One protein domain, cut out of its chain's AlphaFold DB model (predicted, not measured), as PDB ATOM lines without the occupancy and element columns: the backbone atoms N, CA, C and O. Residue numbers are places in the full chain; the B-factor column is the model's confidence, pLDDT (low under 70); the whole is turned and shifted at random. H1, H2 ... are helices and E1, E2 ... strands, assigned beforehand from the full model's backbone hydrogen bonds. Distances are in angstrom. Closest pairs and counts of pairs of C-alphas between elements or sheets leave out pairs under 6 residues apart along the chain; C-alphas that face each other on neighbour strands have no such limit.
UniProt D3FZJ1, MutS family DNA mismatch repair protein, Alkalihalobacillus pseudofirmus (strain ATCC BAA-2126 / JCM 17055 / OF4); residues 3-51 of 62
ATOM      1  N   GLN A   3       6.969  17.734 -71.675       90.44
ATOM      2  CA  GLN A   3       8.082  17.421 -72.569       90.44
ATOM      3  C   GLN A   3       8.974  18.660 -72.698       90.44
ATOM      4  O   GLN A   3       8.515  19.708 -73.149       90.44
ATOM      5  N   VAL A   4      10.240  18.550 -72.307       91.50
ATOM      6  CA  VAL A   4      11.247  19.598 -72.488       91.50
ATOM      7  C   VAL A   4      12.353  19.011 -73.346       91.50
ATOM      8  O   VAL A   4      13.117  18.163 -72.891       91.50
ATOM      9  N   LYS A   5      12.424  19.457 -74.604       88.69
ATOM     10  CA  LYS A   5      13.286  18.847 -75.626       88.69
ATOM     11  C   LYS A   5      12.956  17.351 -75.757       88.69
ATOM     12  O   LYS A   5      11.848  17.009 -76.162       88.69
ATOM     13  N   GLU A   6      13.865  16.470 -75.365       91.44
ATOM     14  CA  GLU A   6      13.721  15.016 -75.492       91.44
ATOM     15  C   GLU A   6      13.391  14.330 -74.158       91.44
ATOM     16  O   GLU A   6      13.202  13.118 -74.116       91.44
ATOM     17  N   GLU A   7      13.222  15.095 -73.076       94.19
ATOM     18  CA  GLU A   7      13.002  14.548 -71.739       94.19
ATOM     19  C   GLU A   7      11.636  14.922 -71.163       94.19
ATOM     20  O   GLU A   7      11.170  16.063 -71.254       94.19
ATOM     21  N   LYS A   8      11.002  13.953 -70.495       94.06
ATOM     22  CA  LYS A   8       9.780  14.184 -69.721       94.06
ATOM     23  C   LYS A   8      10.151  14.603 -68.309       94.06
ATOM     24  O   LYS A   8      10.754  13.836 -67.565       94.06
ATOM     25  N   GLN A   9       9.732  15.801 -67.922       94.19
ATOM     26  CA  GLN A   9       9.996  16.349 -66.596       94.19
ATOM     27  C   GLN A   9       8.692  16.612 -65.836       94.19
ATOM     28  O   GLN A   9       7.645  16.934 -66.408       94.19
ATOM     29  N   THR A  10       8.738  16.480 -64.512       95.06
ATOM     30  CA  THR A  10       7.606  16.819 -63.644       95.06
ATOM     31  C   THR A  10       7.741  18.266 -63.192       95.06
ATOM     32  O   THR A  10       8.607  18.597 -62.389       95.06
ATOM     33  N   VAL A  11       6.864  19.133 -63.696       93.44
ATOM     34  CA  VAL A  11       6.819  20.560 -63.351       93.44
ATOM     35  C   VAL A  11       5.470  20.877 -62.716       93.44
ATOM     36  O   VAL A  11       4.437  20.359 -63.141       93.44
ATOM     37  N   ASN A  12       5.466  21.725 -61.685       94.81
ATOM     38  CA  ASN A  12       4.225  22.196 -61.075       94.81
ATOM     39  C   ASN A  12       3.468  23.100 -62.059       94.81
ATOM     40  O   ASN A  12       4.019  24.094 -62.529       94.81
ATOM     41  N   HIS A  13       2.194  22.794 -62.308       91.12
ATOM     42  CA  HIS A  13       1.350  23.523 -63.258       91.12
ATOM     43  C   HIS A  13       1.258  25.033 -62.969       91.12
ATOM     44  O   HIS A  13       1.189  25.826 -63.898       91.12
ATOM     45  N   LYS A  14       1.357  25.459 -61.698       94.81
ATOM     46  CA  LYS A  14       1.355  26.886 -61.309       94.81
ATOM     47  C   LYS A  14       2.545  27.686 -61.860       94.81
ATOM     48  O   LYS A  14       2.533  28.908 -61.795       94.81
ATOM     49  N   ARG A  15       3.595  27.007 -62.332       94.12
ATOM     50  CA  ARG A  15       4.802  27.622 -62.906       94.12
ATOM     51  C   ARG A  15       4.758  27.709 -64.433       94.12
ATOM     52  O   ARG A  15       5.727  28.168 -65.028       94.12
ATOM     53  N   LEU A  16       3.676  27.252 -65.060       92.50
ATOM     54  CA  LEU A  16       3.486  27.289 -66.505       92.50
ATOM     55  C   LEU A  16       2.513  28.414 -66.855       92.50
ATOM     56  O   LEU A  16       1.511  28.611 -66.172       92.50
ATOM     57  N   THR A  17       2.814  29.142 -67.926       93.38
ATOM     58  CA  THR A  17       1.909  30.139 -68.512       93.38
ATOM     59  C   THR A  17       1.576  29.685 -69.926       93.38
ATOM     60  O   THR A  17       2.472  29.272 -70.663       93.38
ATOM     61  N   LEU A  18       0.292  29.703 -70.285       92.56
ATOM     62  CA  LEU A  18      -0.160  29.297 -71.612       92.56
ATOM     63  C   LEU A  18       0.292  30.341 -72.640       92.56
ATOM     64  O   LEU A  18      -0.146  31.485 -72.577       92.56
ATOM     65  N   GLN A  19       1.164  29.940 -73.566       91.12
ATOM     66  CA  GLN A  19       1.639  30.811 -74.647       91.12
ATOM     67  C   GLN A  19       0.711  30.762 -75.867       91.12
ATOM     68  O   GLN A  19       0.413  31.796 -76.452       91.12
ATOM     69  N   VAL A  20       0.272  29.559 -76.251       91.38
ATOM     70  CA  VAL A  20      -0.618  29.292 -77.391       91.38
ATOM     71  C   VAL A  20      -1.559  28.163 -76.989       91.38
ATOM     72  O   VAL A  20      -1.152  27.237 -76.279       91.38
ATOM     73  N   SER A  21      -2.824  28.247 -77.397       91.62
ATOM     74  CA  SER A  21      -3.801  27.195 -77.112       91.62
ATOM     75  C   SER A  21      -3.525  25.933 -77.941       91.62
ATOM     76  O   SER A  21      -2.997  26.005 -79.049       91.62
ATOM     77  N   ALA A  22      -3.909  24.762 -77.425       88.06
ATOM     78  CA  ALA A  22      -3.746  23.507 -78.162       88.06
ATOM     79  C   ALA A  22      -4.486  23.525 -79.512       88.06
ATOM     80  O   ALA A  22      -3.935  23.044 -80.494       88.06
ATOM     81  N   ASN A  23      -5.669  24.145 -79.562       89.25
ATOM     82  CA  ASN A  23      -6.511  24.237 -80.763       89.25
ATOM     83  C   ASN A  23      -5.906  25.134 -81.853       89.25
ATOM     84  O   ASN A  23      -6.200  24.972 -83.030       89.25
ATOM     85  N   GLU A  24      -5.089  26.109 -81.460       89.62
ATOM     86  CA  GLU A  24      -4.394  26.991 -82.398       89.62
ATOM     87  C   GLU A  24      -3.113  26.343 -82.929       89.62
ATOM     88  O   GLU A  24      -2.758  26.522 -84.091       89.62
ATOM     89  N   LEU A  25      -2.435  25.549 -82.093       88.88
ATOM     90  CA  LEU A  25      -1.249  24.796 -82.497       88.88
ATOM     91  C   LEU A  25      -1.599  23.583 -83.375       88.88
ATOM     92  O   LEU A  25      -0.908  23.311 -84.354       88.88
ATOM     93  N   TYR A  26      -2.662  22.864 -83.014       90.00
ATOM     94  CA  TYR A  26      -3.202  21.718 -83.738       90.00
ATOM     95  C   TYR A  26      -4.682  21.984 -84.032       90.00
ATOM     96  O   TYR A  26      -5.528  21.741 -83.166       90.00
ATOM     97  N   PRO A  27      -4.995  22.508 -85.230       90.44
ATOM     98  CA  PRO A  27      -6.370  22.691 -85.680       90.44
ATOM     99  C   PRO A  27      -7.188  21.396 -85.629       90.44
ATOM    100  O   PRO A  27      -6.632  20.295 -85.634       90.44
ATOM    101  N   GLU A  28      -8.516  21.521 -85.624       88.94
ATOM    102  CA  GLU A  28      -9.437  20.376 -85.532       88.94
ATOM    103  C   GLU A  28      -9.262  19.355 -86.671       88.94
ATOM    104  O   GLU A  28      -9.511  18.167 -86.481       88.94
ATOM    105  N   ASP A  29      -8.806  19.798 -87.843       89.88
ATOM    106  CA  ASP A  29      -8.567  18.985 -89.036       89.88
ATOM    107  C   ASP A  29      -7.090  18.591 -89.230       89.88
ATOM    108  O   ASP A  29      -6.706  18.096 -90.295       89.88
ATOM    109  N   TYR A  30      -6.240  18.783 -88.215       90.75
ATOM    110  CA  TYR A  30      -4.825  18.437 -88.307       90.75
ATOM    111  C   TYR A  30      -4.596  16.917 -88.287       90.75
ATOM    112  O   TYR A  30      -4.949  16.219 -87.335       90.75
ATOM    113  N   ASP A  31      -3.924  16.395 -89.318       89.75
ATOM    114  CA  ASP A  31      -3.576  14.975 -89.413       89.75
ATOM    115  C   ASP A  31      -2.383  14.623 -88.506       89.75
ATOM    116  O   ASP A  31      -1.208  14.767 -88.854       89.75
ATOM    117  N   ILE A  32      -2.701  14.120 -87.319       89.06
ATOM    118  CA  ILE A  32      -1.738  13.675 -86.313       89.06
ATOM    119  C   ILE A  32      -0.898  12.464 -86.770       89.06
ATOM    120  O   ILE A  32       0.224  12.276 -86.276       89.06
ATOM    121  N   ASP A  33      -1.342  11.697 -87.773       89.12
ATOM    122  CA  ASP A  33      -0.527  10.614 -88.337       89.12
ATOM    123  C   ASP A  33       0.775  11.157 -88.943       89.12
ATOM    124  O   ASP A  33       1.744  10.414 -89.102       89.12
ATOM    125  N   ILE A  34       0.834  12.452 -89.279       88.12
ATOM    126  CA  ILE A  34       2.056  13.111 -89.751       88.12
ATOM    127  C   ILE A  34       3.177  13.011 -88.712       88.12
ATOM    128  O   ILE A  34       4.338  12.861 -89.095       88.12
ATOM    129  N   ILE A  35       2.834  13.097 -87.425       87.06
ATOM    130  CA  ILE A  35       3.793  13.121 -86.318       87.06
ATOM    131  C   ILE A  35       4.100  11.700 -85.847       87.06
ATOM    132  O   ILE A  35       5.258  11.372 -85.606       87.06
ATOM    133  N   PHE A  36       3.072  10.856 -85.716       88.31
ATOM    134  CA  PHE A  36       3.221   9.558 -85.052       88.31
ATOM    135  C   PHE A  36       3.422   8.381 -85.998       88.31
ATOM    136  O   PHE A  36       3.905   7.337 -85.564       88.31
ATOM    137  N   LYS A  37       3.046   8.505 -87.274       90.62
ATOM    138  CA  LYS A  37       3.075   7.383 -88.214       90.62
ATOM    139  C   LYS A  37       4.099   7.602 -89.321       90.62
ATOM    140  O   LYS A  37       4.378   8.715 -89.774       90.62
ATOM    141  N   SER A  38       4.655   6.494 -89.808       90.38
ATOM    142  CA  SER A  38       5.605   6.526 -90.915       90.38
ATOM    143  C   SER A  38       4.942   7.017 -92.210       90.38
ATOM    144  O   SER A  38       3.728   6.920 -92.419       90.38
ATOM    145  N   LYS A  39       5.758   7.527 -93.141       89.88
ATOM    146  CA  LYS A  39       5.285   7.925 -94.478       89.88
ATOM    147  C   LYS A  39       4.622   6.759 -95.216       89.88
ATOM    148  O   LYS A  39       3.674   6.971 -95.969       89.88
ATOM    149  N   GLU A  40       5.133   5.547 -95.028       90.31
ATOM    150  CA  GLU A  40       4.590   4.341 -95.650       90.31
ATOM    151  C   GLU A  40       3.213   4.001 -95.090       90.31
ATOM    152  O   GLU A  40       2.287   3.807 -95.874       90.31
ATOM    153  N   TYR A  41       3.050   4.036 -93.763       91.69
ATOM    154  CA  TYR A  41       1.761   3.840 -93.101       91.69
ATOM    155  C   TYR A  41       0.704   4.805 -93.656       91.69
ATOM    156  O   TYR A  41      -0.341   4.374 -94.141       91.69
ATOM    157  N   ARG A  42       1.009   6.111 -93.704       90.44
ATOM    158  CA  ARG A  42       0.074   7.129 -94.221       90.44
ATOM    159  C   ARG A  42      -0.310   6.907 -95.680       90.44
ATOM    160  O   ARG A  42      -1.471   7.065 -96.052       90.44
ATOM    161  N   LYS A  43       0.646   6.501 -96.523       90.94
ATOM    162  CA  LYS A  43       0.373   6.161 -97.927       90.94
ATOM    163  C   LYS A  43      -0.555   4.956 -98.048       90.94
ATOM    164  O   LYS A  43      -1.494   5.011 -98.839       90.94
ATOM    165  N   LYS A  44      -0.304   3.892 -97.277       91.00
ATOM    166  CA  LYS A  44      -1.166   2.704 -97.251       91.00
ATOM    167  C   LYS A  44      -2.574   3.072 -96.777       91.00
ATOM    168  O   LYS A  44      -3.535   2.717 -97.449       91.00
ATOM    169  N   LYS A  45      -2.690   3.874 -95.711       90.50
ATOM    170  CA  LYS A  45      -3.973   4.346 -95.159       90.50
ATOM    171  C   LYS A  45      -4.774   5.130 -96.189       90.50
ATOM    172  O   LYS A  45      -5.941   4.837 -96.424       90.50
ATOM    173  N   HIS A  46      -4.123   6.061 -96.883       91.12
ATOM    174  CA  HIS A  46      -4.761   6.831 -97.945       91.12
ATOM    175  C   HIS A  46      -5.206   5.957 -99.131       91.12
ATOM    176  O   HIS A  46      -6.271   6.189 -99.701       91.12
ATOM    177  N   GLN A  47      -4.415   4.950 -99.519       91.69
ATOM    178  CA  GLN A  47      -4.802   4.026-100.590       91.69
ATOM    179  C   GLN A  47      -5.997   3.154-100.192       91.69
ATOM    180  O   GLN A  47      -6.946   3.064-100.969       91.69
ATOM    181  N   LEU A  48      -5.972   2.579 -98.985       89.38
ATOM    182  CA  LEU A  48      -7.055   1.745 -98.459       89.38
ATOM    183  C   LEU A  48      -8.353   2.531 -98.248       89.38
ATOM    184  O   LEU A  48      -9.427   2.011 -98.527       89.38
ATOM    185  N   GLY A  49      -8.266   3.801 -97.845       88.12
ATOM    186  CA  GLY A  49      -9.436   4.677 -97.739       88.12
ATOM    187  C   GLY A  49     -10.091   5.008 -99.087       88.12
ATOM    188  O   GLY A  49     -11.261   5.374 -99.126       88.12
ATOM    189  N   ARG A  50      -9.363   4.879-100.206       91.31
ATOM    190  CA  ARG A  50      -9.878   5.176-101.556       91.31
ATOM    191  C   ARG A  50     -10.420   3.954-102.283       91.31
ATOM    192  O   ARG A  50     -11.347   4.094-103.077       91.31
ATOM    193  N   LYS A  51      -9.798   2.790-102.101       89.94
ATOM    194  CA  LYS A  51     -10.189   1.542-102.764       89.94
ATOM    195  C   LYS A  51      -9.689   0.332-101.987       89.94
ATOM    196  O   LYS A  51      -8.659   0.398-101.323       89.94
TER     197      LYS A  51
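Overview. This is residues 3 to 51 of the 62 residues of the protein "MutS family DNA mismatch repair protein" of Alkalihalobacillus pseudofirmus (strain ATCC BAA-2126 / JCM 17055 / OF4) (UniProt D3FZJ1). Look first at H3, the longest helix, at one end of an open, strung-out chain with no shared core. From the far end at Lys 14, the backbone runs through two short helical turns, H1 and H2, to H3, while the residues before Lys 14, with the little strand E1, fold back in a wide hook. The printed part has 49 residues, with one named strand and three named helices in the order E1, H1, H2, H3. The class is mostly helix, though under half of the residues, 23, are in named elements. The whole is extended, with a radius of gyration of the C-alphas of 16.3 A and spans of 50 by 23 by 12 A.

Arrangement. Begin at H3, residues 39 to 50, where every O i to N i+4 pair is within hydrogen-bond range. Then find H2, residues 33 to 36, which is close to H3 but not clearly touching it: the closest C-alphas of the two, those of Asp 33 and Arg 42, are 6.9 A apart. H1, residues 22 to 25, is apart from both. H1 and H2 are too short for an O i to N i+4 pair; the one O i to N i+3 pair is within range in H1 and not within range in H2. E1, residues 7 to 9, is apart from the three helices and pairs with no named strand, but its residues 7 to 8 pair antiparallel with residues 3 to 4.

Along the chain. Find C-alpha 39 at (5.285, 7.925, -94.478); from there H3 runs 17.0 A to C-alpha 50 at (-9.878, 5.176, -101.556). H2 measures 5.1 A, H1 5.2 A, and E1 6.2 A from C-alpha 7 at (13.002, 14.548, -71.739).

Size, cuts and confidence. The two C-alphas farthest apart, those of Lys 14 and Lys 51, are 49.9 A apart. The link from E1 to H1 is long, 12 residues; H1 to H2 is short, and H2 to H3 tight. Residues 12 to 30, of which 22 to 25 belong to H1, stand free. The printed part has no cut, and no printed residue is under 70 in pLDDT.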